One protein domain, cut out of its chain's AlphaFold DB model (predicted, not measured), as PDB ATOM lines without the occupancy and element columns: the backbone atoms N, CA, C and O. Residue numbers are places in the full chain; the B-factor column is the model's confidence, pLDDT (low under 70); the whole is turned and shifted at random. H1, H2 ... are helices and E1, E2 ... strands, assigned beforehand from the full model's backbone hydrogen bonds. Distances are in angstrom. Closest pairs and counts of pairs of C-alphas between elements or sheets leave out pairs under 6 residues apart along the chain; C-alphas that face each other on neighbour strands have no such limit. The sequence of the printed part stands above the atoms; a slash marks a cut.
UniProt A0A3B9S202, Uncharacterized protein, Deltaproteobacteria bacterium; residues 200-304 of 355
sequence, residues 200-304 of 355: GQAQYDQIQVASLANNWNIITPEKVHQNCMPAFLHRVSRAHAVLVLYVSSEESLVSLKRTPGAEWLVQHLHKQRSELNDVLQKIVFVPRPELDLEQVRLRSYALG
ATOM      1  N   GLY A 200      -8.497 -51.442 -30.984       57.56
ATOM      2  CA  GLY A 200      -9.065 -51.687 -29.671       57.56
ATOM      3  C   GLY A 200      -7.953 -51.741 -28.638       57.56
ATOM      4  O   GLY A 200      -8.056 -51.091 -27.611       57.56
ATOM      5  N   GLN A 201      -6.829 -52.384 -28.962       66.75
ATOM      6  CA  GLN A 201      -5.745 -52.598 -28.014       66.75
ATOM      7  C   GLN A 201      -4.937 -51.331 -27.693       66.75
ATOM      8  O   GLN A 201      -4.603 -51.109 -26.535       66.75
ATOM      9  N   ALA A 202      -4.617 -50.489 -28.682       64.50
ATOM     10  CA  ALA A 202      -3.826 -49.273 -28.443       64.50
ATOM     11  C   ALA A 202      -4.634 -48.195 -27.705       64.50
ATOM     12  O   ALA A 202      -4.114 -47.538 -26.802       64.50
ATOM     13  N   GLN A 203      -5.912 -48.035 -28.060       64.75
ATOM     14  CA  GLN A 203      -6.813 -47.137 -27.343       64.75
ATOM     15  C   GLN A 203      -7.126 -47.683 -25.949       64.75
ATOM     16  O   GLN A 203      -7.106 -46.925 -24.987       64.75
ATOM     17  N   TYR A 204      -7.334 -48.995 -25.814       73.56
ATOM     18  CA  TYR A 204      -7.478 -49.648 -24.517       73.56
ATOM     19  C   TYR A 204      -6.253 -49.409 -23.629       73.56
ATOM     20  O   TYR A 204      -6.416 -48.979 -22.493       73.56
ATOM     21  N   ASP A 205      -5.033 -49.540 -24.155       78.56
ATOM     22  CA  ASP A 205      -3.805 -49.232 -23.413       78.56
ATOM     23  C   ASP A 205      -3.748 -47.764 -22.959       78.56
ATOM     24  O   ASP A 205      -3.394 -47.480 -21.814       78.56
ATOM     25  N   GLN A 206      -4.117 -46.815 -23.826       75.56
ATOM     26  CA  GLN A 206      -4.157 -45.390 -23.477       75.56
ATOM     27  C   GLN A 206      -5.245 -45.069 -22.445       75.56
ATOM     28  O   GLN A 206      -4.995 -44.291 -21.526       75.56
ATOM     29  N   ILE A 207      -6.422 -45.695 -22.550       80.69
ATOM     30  CA  ILE A 207      -7.503 -45.592 -21.561       80.69
ATOM     31  C   ILE A 207      -7.026 -46.136 -20.214       80.69
ATOM     32  O   ILE A 207      -7.230 -45.486 -19.189       80.69
ATOM     33  N   GLN A 208      -6.342 -47.283 -20.202       85.88
ATOM     34  CA  GLN A 208      -5.798 -47.870 -18.980       85.88
ATOM     35  C   GLN A 208      -4.739 -46.962 -18.347       85.88
ATOM     36  O   GLN A 208      -4.801 -46.693 -17.148       85.88
ATOM     37  N   VAL A 209      -3.822 -46.395 -19.138       87.56
ATOM     38  CA  VAL A 209      -2.825 -45.430 -18.641       87.56
ATOM     39  C   VAL A 209      -3.481 -44.155 -18.107       87.56
ATOM     40  O   VAL A 209      -3.110 -43.696 -17.031       87.56
ATOM     41  N   ALA A 210      -4.467 -43.589 -18.803       85.88
ATOM     42  CA  ALA A 210      -5.185 -42.401 -18.339       85.88
ATOM     43  C   ALA A 210      -5.964 -42.673 -17.047       85.88
ATOM     44  O   ALA A 210      -5.967 -41.859 -16.123       85.88
ATOM     45  N   SER A 211      -6.600 -43.840 -16.967       89.12
ATOM     46  CA  SER A 211      -7.338 -44.282 -15.790       89.12
ATOM     47  C   SER A 211      -6.410 -44.538 -14.595       89.12
ATOM     48  O   SER A 211      -6.775 -44.237 -13.455       89.12
ATOM     49  N   LEU A 212      -5.204 -45.058 -14.842       91.75
ATOM     50  CA  LEU A 212      -4.139 -45.171 -13.845       91.75
ATOM     51  C   LEU A 212      -3.658 -43.792 -13.387       91.75
ATOM     52  O   LEU A 212      -3.616 -43.551 -12.188       91.75
ATOM     53  N   ALA A 213      -3.342 -42.889 -14.319       90.38
ATOM     54  CA  ALA A 213      -2.821 -41.556 -14.022       90.38
ATOM     55  C   ALA A 213      -3.805 -40.710 -13.194       90.38
ATOM     56  O   ALA A 213      -3.393 -40.026 -12.262       90.38
ATOM     57  N   ASN A 214      -5.110 -40.788 -13.474       89.75
ATOM     58  CA  ASN A 214      -6.120 -40.044 -12.711       89.75
ATOM     59  C   ASN A 214      -6.260 -40.484 -11.263       89.75
ATOM     60  O   ASN A 214      -6.493 -39.653 -10.395       89.75
ATOM     61  N   ASN A 215      -6.163 -41.788 -11.028       90.69
ATOM     62  CA  ASN A 215      -6.416 -42.374  -9.719       90.69
ATOM     63  C   ASN A 215      -5.104 -42.797  -9.053       90.69
ATOM     64  O   ASN A 215      -5.120 -43.618  -8.139       90.69
ATOM     65  N   TRP A 216      -3.965 -42.293  -9.534       93.50
ATOM     66  CA  TRP A 216      -2.644 -42.794  -9.171       93.50
ATOM     67  C   TRP A 216      -2.357 -42.651  -7.677       93.50
ATOM     68  O   TRP A 216      -1.866 -43.586  -7.042       93.50
ATOM     69  N   ASN A 217      -2.746 -41.511  -7.107       92.25
ATOM     70  CA  ASN A 217      -2.661 -41.215  -5.681       92.25
ATOM     71  C   ASN A 217      -3.579 -42.085  -4.808       92.25
ATOM     72  O   ASN A 217      -3.271 -42.316  -3.646       92.25
ATOM     73  N   ILE A 218      -4.682 -42.583  -5.371       91.25
ATOM     74  CA  ILE A 218      -5.650 -43.438  -4.672       91.25
ATOM     75  C   ILE A 218      -5.192 -44.900  -4.697       91.25
ATOM     76  O   ILE A 218      -5.300 -45.611  -3.704       91.25
ATOM     77  N   ILE A 219      -4.684 -45.368  -5.841       91.31
ATOM     78  CA  ILE A 219      -4.382 -46.791  -6.061       91.31
ATOM     79  C   ILE A 219      -2.951 -47.178  -5.688       91.31
ATOM     80  O   ILE A 219      -2.629 -48.366  -5.689       91.31
ATOM     81  N   THR A 220      -2.078 -46.215  -5.384       92.38
ATOM     82  CA  THR A 220      -0.691 -46.487  -4.993       92.38
ATOM     83  C   THR A 220      -0.315 -45.816  -3.673       92.38
ATOM     84  O   THR A 220      -0.836 -44.744  -3.362       92.38
ATOM     85  N   PRO A 221       0.613 -46.409  -2.896       91.38
ATOM     86  CA  PRO A 221       1.111 -45.797  -1.667       91.38
ATOM     87  C   PRO A 221       1.708 -44.408  -1.905       91.38
ATOM     88  O   PRO A 221       2.239 -44.136  -2.981       91.38
ATOM     89  N   GLU A 222       1.720 -43.578  -0.863       88.75
ATOM     90  CA  GLU A 222       2.268 -42.211  -0.876       88.75
ATOM     91  C   GLU A 222       3.658 -42.114  -1.506       88.75
ATOM     92  O   GLU A 222       3.892 -41.350  -2.445       88.75
ATOM     93  N   LYS A 223       4.549 -43.015  -1.091       87.56
ATOM     94  CA  LYS A 223       5.912 -43.110  -1.615       87.56
ATOM     95  C   LYS A 223       5.974 -43.326  -3.134       87.56
ATOM     96  O   LYS A 223       6.978 -42.974  -3.746       87.56
ATOM     97  N   VAL A 224       4.954 -43.920  -3.749       91.12
ATOM     98  CA  VAL A 224       4.907 -44.176  -5.193       91.12
ATOM     99  C   VAL A 224       4.359 -42.962  -5.935       91.12
ATOM    100  O   VAL A 224       5.040 -42.458  -6.830       91.12
ATOM    101  N   HIS A 225       3.180 -42.457  -5.566       91.75
ATOM    102  CA  HIS A 225       2.534 -41.391  -6.336       91.75
ATOM    103  C   HIS A 225       3.190 -40.017  -6.197       91.75
ATOM    104  O   HIS A 225       3.107 -39.225  -7.129       91.75
ATOM    105  N   GLN A 226       3.893 -39.744  -5.095       90.38
ATOM    106  CA  GLN A 226       4.678 -38.510  -4.962       90.38
ATOM    107  C   GLN A 226       5.949 -38.519  -5.824       90.38
ATOM    108  O   GLN A 226       6.495 -37.470  -6.150       90.38
ATOM    109  N   ASN A 227       6.441 -39.706  -6.190       91.12
ATOM    110  CA  ASN A 227       7.750 -39.871  -6.819       91.12
ATOM    111  C   ASN A 227       7.684 -40.279  -8.290       91.12
ATOM    112  O   ASN A 227       8.682 -40.154  -9.001       91.12
ATOM    113  N   CYS A 228       6.549 -40.795  -8.760       92.69
ATOM    114  CA  CYS A 228       6.398 -41.178 -10.153       92.69
ATOM    115  C   CYS A 228       4.964 -41.056 -10.664       92.69
ATOM    116  O   CYS A 228       4.019 -41.077  -9.882       92.69
ATOM    117  N   MET A 229       4.815 -40.978 -11.988       93.81
ATOM    118  CA  MET A 229       3.526 -40.881 -12.674       93.81
ATOM    119  C   MET A 229       3.478 -41.824 -13.888       93.81
ATOM    120  O   MET A 229       4.475 -41.918 -14.621       93.81
ATOM    121  N   PRO A 230       2.348 -42.512 -14.148       92.00
ATOM    122  CA  PRO A 230       2.148 -43.281 -15.370       92.00
ATOM    123  C   PRO A 230       2.221 -42.383 -16.597       92.00
ATOM    124  O   PRO A 230       1.457 -41.434 -16.709       92.00
ATOM    125  N   ALA A 231       3.131 -42.696 -17.520       83.12
ATOM    126  CA  ALA A 231       3.316 -41.911 -18.734       83.12
ATOM    127  C   ALA A 231       2.637 -42.581 -19.934       83.12
ATOM    128  O   ALA A 231       1.754 -42.002 -20.564       83.12
ATOM    129  N   PHE A 232       3.047 -43.809 -20.252       79.31
ATOM    130  CA  PHE A 232       2.513 -44.593 -21.364       79.31
ATOM    131  C   PHE A 232       2.804 -46.079 -21.169       79.31
ATOM    132  O   PHE A 232       3.668 -46.469 -20.381       79.31
ATOM    133  N   LEU A 233       2.110 -46.908 -21.938       80.19
ATOM    134  CA  LEU A 233       2.326 -48.342 -21.986       80.19
ATOM    135  C   LEU A 233       3.016 -48.700 -23.306       80.19
ATOM    136  O   LEU A 233       2.553 -48.362 -24.395       80.19
ATOM    137  N   HIS A 234       4.180 -49.334 -23.207       74.94
ATOM    138  CA  HIS A 234       4.954 -49.798 -24.346       74.94
ATOM    139  C   HIS A 234       4.653 -51.267 -24.625       74.94
ATOM    140  O   HIS A 234       5.090 -52.155 -23.894       74.94
ATOM    141  N   ARG A 235       3.928 -51.531 -25.711       69.81
ATOM    142  CA  ARG A 235       3.607 -52.891 -26.136       69.81
ATOM    143  C   ARG A 235       4.719 -53.466 -27.014       69.81
ATOM    144  O   ARG A 235       4.981 -52.971 -28.110       69.81
ATOM    145  N   VAL A 236       5.366 -54.517 -26.518       62.47
ATOM    146  CA  VAL A 236       6.422 -55.266 -27.218       62.47
ATOM    147  C   VAL A 236       5.804 -56.373 -28.080       62.47
ATOM    148  O   VAL A 236       6.283 -56.646 -29.178       62.47
ATOM    149  N   SER A 237       4.706 -56.984 -27.618       59.44
ATOM    150  CA  SER A 237       3.906 -57.967 -28.362       59.44
ATOM    151  C   SER A 237       2.444 -57.959 -27.886       59.44
ATOM    152  O   SER A 237       2.107 -57.278 -26.920       59.44
ATOM    153  N   ARG A 238       1.552 -58.731 -28.530       62.94
ATOM    154  CA  ARG A 238       0.134 -58.818 -28.118       62.94
ATOM    155  C   ARG A 238      -0.044 -59.194 -26.641       62.94
ATOM    156  O   ARG A 238      -0.908 -58.619 -25.998       62.94
ATOM    157  N   ALA A 239       0.811 -60.062 -26.102       66.00
ATOM    158  CA  ALA A 239       0.755 -60.528 -24.713       66.00
ATOM    159  C   ALA A 239       1.803 -59.870 -23.790       66.00
ATOM    160  O   ALA A 239       1.971 -60.299 -22.651       66.00
ATOM    161  N   HIS A 240       2.569 -58.889 -24.283       71.81
ATOM    162  CA  HIS A 240       3.648 -58.289 -23.504       71.81
ATOM    163  C   HIS A 240       3.698 -56.775 -23.649       71.81
ATOM    164  O   HIS A 240       4.048 -56.231 -24.701       71.81
ATOM    165  N   ALA A 241       3.400 -56.107 -22.549       80.25
ATOM    166  CA  ALA A 241       3.321 -54.676 -22.428       80.25
ATOM    167  C   ALA A 241       3.981 -54.202 -21.129       80.25
ATOM    168  O   ALA A 241       3.911 -54.829 -20.067       80.25
ATOM    169  N   VAL A 242       4.683 -53.082 -21.263       82.75
ATOM    170  CA  VAL A 242       5.536 -52.505 -20.233       82.75
ATOM    171  C   VAL A 242       5.014 -51.116 -19.900       82.75
ATOM    172  O   VAL A 242       5.070 -50.222 -20.743       82.75
ATOM    173  N   LEU A 243       4.520 -50.910 -18.682       87.88
ATOM    174  CA  LEU A 243       4.137 -49.583 -18.213       87.88
ATOM    175  C   LEU A 243       5.390 -48.775 -17.882       87.88
ATOM    176  O   LEU A 243       6.235 -49.195 -17.090       87.88
ATOM    177  N   VAL A 244       5.498 -47.600 -18.491       87.25
ATOM    178  CA  VAL A 244       6.577 -46.652 -18.235       87.25
ATOM    179  C   VAL A 244       6.094 -45.626 -17.219       87.25
ATOM    180  O   VAL A 244       5.134 -44.893 -17.471       87.25
ATOM    181  N   LEU A 245       6.785 -45.572 -16.082       90.12
ATOM    182  CA  LEU A 245       6.574 -44.585 -15.030       90.12
ATOM    183  C   LEU A 245       7.692 -43.546 -15.097       90.12
ATOM    184  O   LEU A 245       8.874 -43.893 -15.011       90.12
ATOM    185  N   TYR A 246       7.327 -42.279 -15.257       90.75
ATOM    186  CA  TYR A 246       8.284 -41.182 -15.149       90.75
ATOM    187  C   TYR A 246       8.518 -40.840 -13.691       90.75
ATOM    188  O   TYR A 246       7.569 -40.804 -12.918       90.75
ATOM    189  N   VAL A 247       9.781 -40.633 -13.334       89.94
ATOM    190  CA  VAL A 247      10.227 -40.398 -11.960       89.94
ATOM    191  C   VAL A 247      10.802 -38.992 -11.844       89.94
ATOM    192  O   VAL A 247      11.557 -38.568 -12.720       89.94
ATOM    193  N   SER A 248      10.465 -38.299 -10.758       84.38
ATOM    194  CA  SER A 248      10.834 -36.898 -10.514       84.38
ATOM    195  C   SER A 248      12.329 -36.672 -10.262       84.38
ATOM    196  O   SER A 248      12.835 -35.591 -10.537       84.38
ATOM    197  N   SER A 249      13.066 -37.670  -9.764       85.69
ATOM    198  CA  SER A 249      14.505 -37.548  -9.493       85.69
ATOM    199  C   SER A 249      15.240 -38.894  -9.552       85.69
ATOM    200  O   SER A 249      14.627 -39.966  -9.512       85.69
ATOM    201  N   GLU A 250      16.573 -38.852  -9.622       84.69
ATOM    202  CA  GLU A 250      17.418 -40.055  -9.574       84.69
ATOM    203  C   GLU A 250      17.394 -40.717  -8.180       84.69
ATOM    204  O   GLU A 250      17.411 -41.943  -8.060       84.69
ATOM    205  N   GLU A 251      17.264 -39.928  -7.113       86.06
ATOM    206  CA  GLU A 251      17.117 -40.429  -5.740       86.06
ATOM    207  C   GLU A 251      15.802 -41.197  -5.573       86.06
ATOM    208  O   GLU A 251      15.777 -42.330  -5.075       86.06
ATOM    209  N   SER A 252      14.713 -40.623  -6.089       86.00
ATOM    210  CA  SER A 252      13.403 -41.265  -6.163       86.00
ATOM    211  C   SER A 252      13.467 -42.551  -6.993       86.00
ATOM    212  O   SER A 252      12.865 -43.553  -6.609       86.00
ATOM    213  N   LEU A 253      14.247 -42.583  -8.082       88.19
ATOM    214  CA  LEU A 253      14.435 -43.781  -8.905       88.19
ATOM    215  C   LEU A 253      15.099 -44.913  -8.115       88.19
ATOM    216  O   LEU A 253      14.634 -46.055  -8.164       88.19
ATOM    217  N   VAL A 254      16.179 -44.613  -7.387       86.56
ATOM    218  CA  VAL A 254      16.882 -45.594  -6.545       86.56
ATOM    219  C   VAL A 254      15.965 -46.094  -5.429       86.56
ATOM    220  O   VAL A 254      15.892 -47.302  -5.189       86.56
ATOM    221  N   SER A 255      15.230 -45.183  -4.789       87.62
ATOM    222  CA  SER A 255      14.274 -45.505  -3.728       87.62
ATOM    223  C   SER A 255      13.163 -46.430  -4.229       87.62
ATOM    224  O   SER A 255      12.953 -47.496  -3.649       87.62
ATOM    225  N   LEU A 256      12.523 -46.097  -5.356       88.75
ATOM    226  CA  LEU A 256      11.436 -46.879  -5.956       88.75
ATOM    227  C   LEU A 256      11.898 -48.247  -6.468       88.75
ATOM    228  O   LEU A 256      11.157 -49.219  -6.336       88.75
ATOM    229  N   LYS A 257      13.118 -48.348  -7.015       87.50
ATOM    230  CA  LYS A 257      13.701 -49.631  -7.444       87.50
ATOM    231  C   LYS A 257      13.962 -50.578  -6.272       87.50
ATOM    232  O   LYS A 257      13.846 -51.786  -6.459       87.50
ATOM    233  N   ARG A 258      14.318 -50.049  -5.096       83.44
ATOM    234  CA  ARG A 258      14.560 -50.843  -3.878       83.44
ATOM    235  C   ARG A 258      13.270 -51.177  -3.138       83.44
ATOM    236  O   ARG A 258      13.095 -52.306  -2.692       83.44
ATOM    237  N   THR A 259      12.390 -50.194  -2.961       80.81
ATOM    238  CA  THR A 259      11.157 -50.341  -2.184       80.81
ATOM    239  C   THR A 259      10.099 -49.347  -2.682       80.81
ATOM    240  O   THR A 259      10.263 -48.141  -2.468       80.81
ATOM    241  N   PRO A 260       8.997 -49.813  -3.297       81.62
ATOM    242  CA  PRO A 260       8.541 -51.207  -3.295       81.62
ATOM    243  C   PRO A 260       9.176 -52.122  -4.358       81.62
ATOM    244  O   PRO A 260       9.108 -53.337  -4.221       81.62
ATOM    245  N   GLY A 261       9.813 -51.573  -5.393       88.31
ATOM    246  CA  GLY A 261      10.301 -52.338  -6.542       88.31
ATOM    247  C   GLY A 261       9.249 -52.503  -7.646       88.31
ATOM    248  O   GLY A 261       8.042 -52.421  -7.416       88.31
ATOM    249  N   ALA A 262       9.715 -52.720  -8.880       89.38
ATOM    250  CA  ALA A 262       8.852 -52.782 -10.064       89.38
ATOM    251  C   ALA A 262       7.912 -53.999 -10.052       89.38
ATOM    252  O   ALA A 262       6.741 -53.867 -10.394       89.38
ATOM    253  N   GLU A 263       8.405 -55.169  -9.641       91.44
ATOM    254  CA  GLU A 263       7.615 -56.409  -9.598       91.44
ATOM    255  C   GLU A 263       6.503 -56.341  -8.555       91.44
ATOM    256  O   GLU A 263       5.360 -56.691  -8.846       91.44
ATOM    257  N   TRP A 264       6.816 -55.812  -7.369       94.12
ATOM    258  CA  TRP A 264       5.808 -55.571  -6.343       94.12
ATOM    259  C   TRP A 264       4.729 -54.619  -6.854       94.12
ATOM    260  O   TRP A 264       3.544 -54.886  -6.685       94.12
ATOM    261  N   LEU A 265       5.124 -53.530  -7.525       92.94
ATOM    262  CA  LEU A 265       4.169 -52.545  -8.026       92.94
ATOM    263  C   LEU A 265       3.269 -53.124  -9.127       92.94
ATOM    264  O   LEU A 265       2.084 -52.810  -9.146       92.94
ATOM    265  N   VAL A 266       3.783 -54.010  -9.988       93.25
ATOM    266  CA  VAL A 266       2.950 -54.759 -10.948       93.25
ATOM    267  C   VAL A 266       1.892 -55.579 -10.207       93.25
ATOM    268  O   VAL A 266       0.704 -55.416 -10.470       93.25
ATOM    269  N   GLN A 267       2.307 -56.399  -9.236       93.00
ATOM    270  CA  GLN A 267       1.389 -57.245  -8.464       93.00
ATOM    271  C   GLN A 267       0.367 -56.424  -7.668       93.00
ATOM    272  O   GLN A 267      -0.794 -56.814  -7.550       93.00
ATOM    273  N   HIS A 268       0.782 -55.281  -7.119       93.69
ATOM    274  CA  HIS A 268      -0.106 -54.360  -6.415       93.69
ATOM    275  C   HIS A 268      -1.163 -53.779  -7.358       93.69
ATOM    276  O   HIS A 268      -2.348 -53.809  -7.035       93.69
ATOM    277  N   LEU A 269      -0.769 -53.317  -8.549       92.88
ATOM    278  CA  LEU A 269      -1.712 -52.784  -9.537       92.88
ATOM    279  C   LEU A 269      -2.684 -53.849 -10.055       92.88
ATOM    280  O   LEU A 269      -3.863 -53.548 -10.207       92.88
ATOM    281  N   HIS A 270      -2.228 -55.088 -10.254       93.00
ATOM    282  CA  HIS A 270      -3.088 -56.231 -10.595       93.00
ATOM    283  C   HIS A 270      -4.155 -56.505  -9.531       93.00
ATOM    284  O   HIS A 270      -5.308 -56.767  -9.863       93.00
ATOM    285  N   LYS A 271      -3.798 -56.386  -8.245       92.06
ATOM    286  CA  LYS A 271      -4.757 -56.523  -7.136       92.06
ATOM    287  C   LYS A 271      -5.759 -55.372  -7.079       92.06
ATOM    288  O   LYS A 271      -6.924 -55.606  -6.783       92.06
ATOM    289  N   GLN A 272      -5.314 -54.145  -7.350       90.75
ATOM    290  CA  GLN A 272      -6.187 -52.966  -7.348       90.75
ATOM    291  C   GLN A 272      -7.104 -52.916  -8.576       90.75
ATOM    292  O   GLN A 272      -8.198 -52.361  -8.505       90.75
ATOM    293  N   ARG A 273      -6.658 -53.466  -9.715       87.44
ATOM    294  CA  ARG A 273      -7.390 -53.467 -10.985       87.44
ATOM    295  C   ARG A 273      -7.124 -54.744 -11.773       87.44
ATOM    296  O   ARG A 273      -6.113 -54.862 -12.466       87.44
ATOM    297  N   SER A 274      -8.087 -55.658 -11.734       84.44
ATOM    298  CA  SER A 274      -8.027 -56.942 -12.441       84.44
ATOM    299  C   SER A 274      -7.910 -56.800 -13.964       84.44
ATOM    300  O   SER A 274      -7.275 -57.631 -14.604       84.44
ATOM    301  N   GLU A 275      -8.441 -55.719 -14.542       83.69
ATOM    302  CA  GLU A 275      -8.324 -55.389 -15.974       83.69
ATOM    303  C   GLU A 275      -6.866 -55.262 -16.449       83.69
ATOM    304  O   GLU A 275      -6.573 -55.432 -17.629       83.69
ATOM    305  N   LEU A 276      -5.927 -54.975 -15.539       84.56
ATOM    306  CA  LEU A 276      -4.513 -54.825 -15.875       84.56
ATOM    307  C   LEU A 276      -3.775 -56.162 -16.007       84.56
ATOM    308  O   LEU A 276      -2.651 -56.166 -16.507       84.56
ATOM    309  N   ASN A 277      -4.375 -57.282 -15.597       82.56
ATOM    310  CA  ASN A 277      -3.733 -58.600 -15.643       82.56
ATOM    311  C   ASN A 277      -3.355 -58.999 -17.078       82.56
ATOM    312  O   ASN A 277      -2.247 -59.471 -17.331       82.56
ATOM    313  N   ASP A 278      -4.243 -58.708 -18.028       73.44
ATOM    314  CA  ASP A 278      -4.051 -59.033 -19.445       73.44
ATOM    315  C   ASP A 278      -3.252 -57.951 -20.197       73.44
ATOM    316  O   ASP A 278      -2.843 -58.122 -21.350       73.44
ATOM    317  N   VAL A 279      -2.988 -56.821 -19.536       74.50
ATOM    318  CA  VAL A 279      -2.467 -55.597 -20.159       74.50
ATOM    319  C   VAL A 279      -1.054 -55.269 -19.715       74.50
ATOM    320  O   VAL A 279      -0.263 -54.803 -20.528       74.50
ATOM    321  N   LEU A 280      -0.731 -55.482 -18.445       85.12
ATOM    322  CA  LEU A 280       0.500 -55.031 -17.813       85.12
ATOM    323  C   LEU A 280       1.333 -56.229 -17.372       85.12
ATOM    324  O   LEU A 280       0.955 -56.938 -16.445       85.12
ATOM    325  N   GLN A 281       2.504 -56.416 -17.980       85.62
ATOM    326  CA  GLN A 281       3.424 -57.491 -17.601       85.62
ATOM    327  C   GLN A 281       4.649 -56.978 -16.843       85.62
ATOM    328  O   GLN A 281       5.196 -57.700 -16.012       85.62
ATOM    329  N   LYS A 282       5.111 -55.751 -17.122       89.25
ATOM    330  CA  LYS A 282       6.290 -55.165 -16.465       89.25
ATOM    331  C   LYS A 282       6.145 -53.668 -16.242       89.25
ATOM    332  O   LYS A 282       5.478 -52.984 -17.009       89.25
ATOM    333  N   ILE A 283       6.851 -53.157 -15.239       90.94
ATOM    334  CA  ILE A 283       7.019 -51.722 -15.003       90.94
ATOM    335  C   ILE A 283       8.477 -51.340 -15.222       90.94
ATOM    336  O   ILE A 283       9.389 -52.042 -14.784       90.94
ATOM    337  N   VAL A 284       8.691 -50.204 -15.879       88.50
ATOM    338  CA  VAL A 284      10.002 -49.565 -15.992       88.50
ATOM    339  C   VAL A 284       9.910 -48.142 -15.463       88.50
ATOM    340  O   VAL A 284       9.074 -47.354 -15.897       88.50
ATOM    341  N   PHE A 285      10.818 -47.817 -14.549       86.25
ATOM    342  CA  PHE A 285      11.006 -46.467 -14.040       86.25
ATOM    343  C   PHE A 285      12.018 -45.714 -14.906       86.25
ATOM    344  O   PHE A 285      13.122 -46.215 -15.143       86.25
ATOM    345  N   VAL A 286      11.656 -44.516 -15.360       83.69
ATOM    346  CA  VAL A 286      12.512 -43.661 -16.189       83.69
ATOM    347  C   VAL A 286      12.651 -42.293 -15.517       83.69
ATOM    348  O   VAL A 286      11.641 -41.600 -15.378       83.69
ATOM    349  N   PRO A 287      13.866 -41.879 -15.112       79.88
ATOM    350  CA  PRO A 287      14.078 -40.565 -14.518       79.88
ATOM    351  C   PRO A 287      13.817 -39.482 -15.566       79.88
ATOM    352  O   PRO A 287      14.323 -39.552 -16.690       79.88
ATOM    353  N   ARG A 288      12.979 -38.511 -15.203       80.75
ATOM    354  CA  ARG A 288      12.613 -37.343 -16.010       80.75
ATOM    355  C   ARG A 288      12.489 -36.116 -15.104       80.75
ATOM    356  O   ARG A 288      11.385 -35.604 -14.944       80.75
ATOM    357  N   PRO A 289      13.604 -35.642 -14.525       73.88
ATOM    358  CA  PRO A 289      13.579 -34.523 -13.586       73.88
ATOM    359  C   PRO A 289      13.142 -33.208 -14.240       73.88
ATOM    360  O   PRO A 289      12.702 -32.297 -13.552       73.88
ATOM    361  N   GLU A 290      13.225 -33.109 -15.571       76.00
ATOM    362  CA  GLU A 290      12.769 -31.926 -16.306       76.00
ATOM    363  C   GLU A 290      11.238 -31.856 -16.461       76.00
ATOM    364  O   GLU A 290      10.719 -30.855 -16.952       76.00
ATOM    365  N   LEU A 291      10.512 -32.928 -16.120       75.50
ATOM    366  CA  LEU A 291       9.062 -33.015 -16.277       75.50
ATOM    367  C   LEU A 291       8.376 -33.040 -14.914       75.50
ATOM    368  O   LEU A 291       8.567 -33.961 -14.125       75.50
ATOM    369  N   ASP A 292       7.498 -32.066 -14.699       84.94
ATOM    370  CA  ASP A 292       6.573 -32.073 -13.572       84.94
ATOM    371  C   ASP A 292       5.577 -33.243 -13.699       84.94
ATOM    372  O   ASP A 292       4.987 -33.472 -14.762       84.94
ATOM    373  N   LEU A 293       5.393 -33.999 -12.614       87.12
ATOM    374  CA  LEU A 293       4.535 -35.185 -12.583       87.12
ATOM    375  C   LEU A 293       3.070 -34.837 -12.870       87.12
ATOM    376  O   LEU A 293       2.379 -35.631 -13.510       87.12
ATOM    377  N   GLU A 294       2.612 -33.640 -12.498       86.50
ATOM    378  CA  GLU A 294       1.266 -33.183 -12.852       86.50
ATOM    379  C   GLU A 294       1.124 -32.925 -14.355       86.50
ATOM    380  O   GLU A 294       0.122 -33.308 -14.963       86.50
ATOM    381  N   GLN A 295       2.154 -32.389 -15.016       80.94
ATOM    382  CA  GLN A 295       2.154 -32.281 -16.478       80.94
ATOM    383  C   GLN A 295       2.123 -33.658 -17.150       80.94
ATOM    384  O   GLN A 295       1.455 -33.830 -18.172       80.94
ATOM    385  N   VAL A 296       2.823 -34.648 -16.587       81.31
ATOM    386  CA  VAL A 296       2.759 -36.037 -17.069       81.31
ATOM    387  C   VAL A 296       1.337 -36.574 -16.920       81.31
ATOM    388  O   VAL A 296       0.788 -37.080 -17.897       81.31
ATOM    389  N   ARG A 297       0.705 -36.380 -15.755       86.56
ATOM    390  CA  ARG A 297      -0.678 -36.797 -15.491       86.56
ATOM    391  C   ARG A 297      -1.655 -36.196 -16.495       86.56
ATOM    392  O   ARG A 297      -2.440 -36.923 -17.102       86.56
ATOM    393  N   LEU A 298      -1.580 -34.882 -16.715       80.12
ATOM    394  CA  LEU A 298      -2.446 -34.166 -17.654       80.12
ATOM    395  C   LEU A 298      -2.271 -34.665 -19.092       80.12
ATOM    396  O   LEU A 298      -3.262 -34.862 -19.794       80.12
ATOM    397  N   ARG A 299      -1.029 -34.925 -19.524       77.25
ATOM    398  CA  ARG A 299      -0.743 -35.488 -20.855       77.25
ATOM    399  C   ARG A 299      -1.317 -36.891 -20.998       77.25
ATOM    400  O   ARG A 299      -2.030 -37.158 -21.960       77.25
ATOM    401  N   SER A 300      -1.052 -37.771 -20.039       76.25
ATOM    402  CA  SER A 300      -1.560 -39.144 -20.052       76.25
ATOM    403  C   SER A 300      -3.086 -39.184 -20.034       76.25
ATOM    404  O   SER A 300      -3.690 -39.967 -20.767       76.25
ATOM    405  N   TYR A 301      -3.721 -38.287 -19.279       75.44
ATOM    406  CA  TYR A 301      -5.171 -38.157 -19.257       75.44
ATOM    407  C   TYR A 301      -5.751 -37.661 -20.582       75.44
ATOM    408  O   TYR A 301      -6.707 -38.251 -21.084       75.44
ATOM    409  N   ALA A 302      -5.169 -36.611 -21.169       68.12
ATOM    410  CA  ALA A 302      -5.607 -36.074 -22.455       68.12
ATOM    411  C   ALA A 302      -5.558 -37.137 -23.564       68.12
ATOM    412  O   ALA A 302      -6.459 -37.194 -24.397       68.12
ATOM    413  N   LEU A 303      -4.551 -38.016 -23.530       63.94
ATOM    414  CA  LEU A 303      -4.394 -39.103 -24.496       63.94
ATOM    415  C   LEU A 303      -5.473 -40.184 -24.365       63.94
ATOM    416  O   LEU A 303      -6.022 -40.612 -25.374       63.94
ATOM    417  N   GLY A 304      -5.831 -40.601 -23.148       63.59
ATOM    418  CA  GLY A 304      -6.876 -41.619 -22.957       63.59
ATOM    419  C   GLY A 304      -8.312 -41.092 -23.037       63.59
ATOM    420  O   GLY A 304      -9.248 -41.887 -23.024       63.59
TER     421      GLY A 304
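What this domain is: This is residues 200 to 304 of the 355 residues of an uncharacterized protein of Deltaproteobacteria bacterium (UniProt A0A3B9S202). A strongly twisted sheet of three strands has H1, H4 and H5 over one face and H6 over the other. H1 and H6 touch each other beside the edge strand E1, one on each of its faces, while the short helices H2 and H3 join H1 to E1. The printed part has 105 residues, with six named helices and three named strands in the order H1 H2 H3 E1 E2 H4 H5 E3 H6, a mixed class of helices and strands. The sheet is mixed, in the order E1, E2, E3, with E1 and E2 antiparallel and E2 and E3 parallel. The whole is compact, with a radius of gyration of the C-alphas of 12.5 A and spans of 36 by 27 by 25 A.

Where its parts are: H1, residues 200 to 214, begins at C-alpha (-9.065, -51.687, -29.671) and is 20.8 A long. H2 is residues 216 to 219 and H3 residues 222 to 225. E1, residues 228 to 237, is 24.9 A long and bends by 56 degrees at residue 231. E2, residues 240 to 247, is 22.3 A long. H4 is residues 250 to 258, 12.5 A, and H5 residues 262 to 272, 15.3 A. E3 is residues 282 to 287, 16.7 A. H6, residues 293 to 304, is 16.7 A long and ends at C-alpha (-6.876, -41.619, -22.957).

How they stand to each other: E1 and E2 form a hairpin, with N 234 and O 242 2.8 A apart, within hydrogen-bond range. Between E2 and E3, N 245 and O 284 are 2.9 A apart, also within range. E2, H4, H5 and E3 make a strand-helix-strand unit, two parallel neighbour strands with helices between, its crossover right-handed. H1 is over E1 at a height of 8.0 A over the sheet. H4 and H5 are on the same face as H1; the closest C-alphas of H5 and E3, Ala 262 and Ile 283, are 5.4 A apart. H6 is on the opposite face, over E1, at a height of 7.2 A. H1 and H6 touch, their closest C-alphas, Ile 207 and Gly 304, 4.3 A apart; they run opposite ways at a shallow tilt of 33 degrees, only just short of steep. H2 is close to but not clearly touching H5, and H3 likewise H4, at 6.6 A for Ile 219 and Gln 272 and 7.1 A for Val 224 and Leu 256, their closest C-alphas. Every O i to N i+4 pair is within hydrogen-bond range in H1, H4, H5 and H6; H2 and H3 are too short for such a pair.

The domain as a whole: The two C-alphas farthest apart, those of Gly 200 and Glu 251, are 37.2 A apart. The printed part has no cut and no long link; H5 to E3 is short and the others are tight. Mean pLDDT of the printed part is 83.4, and residues 200 to 203, 235 to 239 and 302 to 304 are under 70.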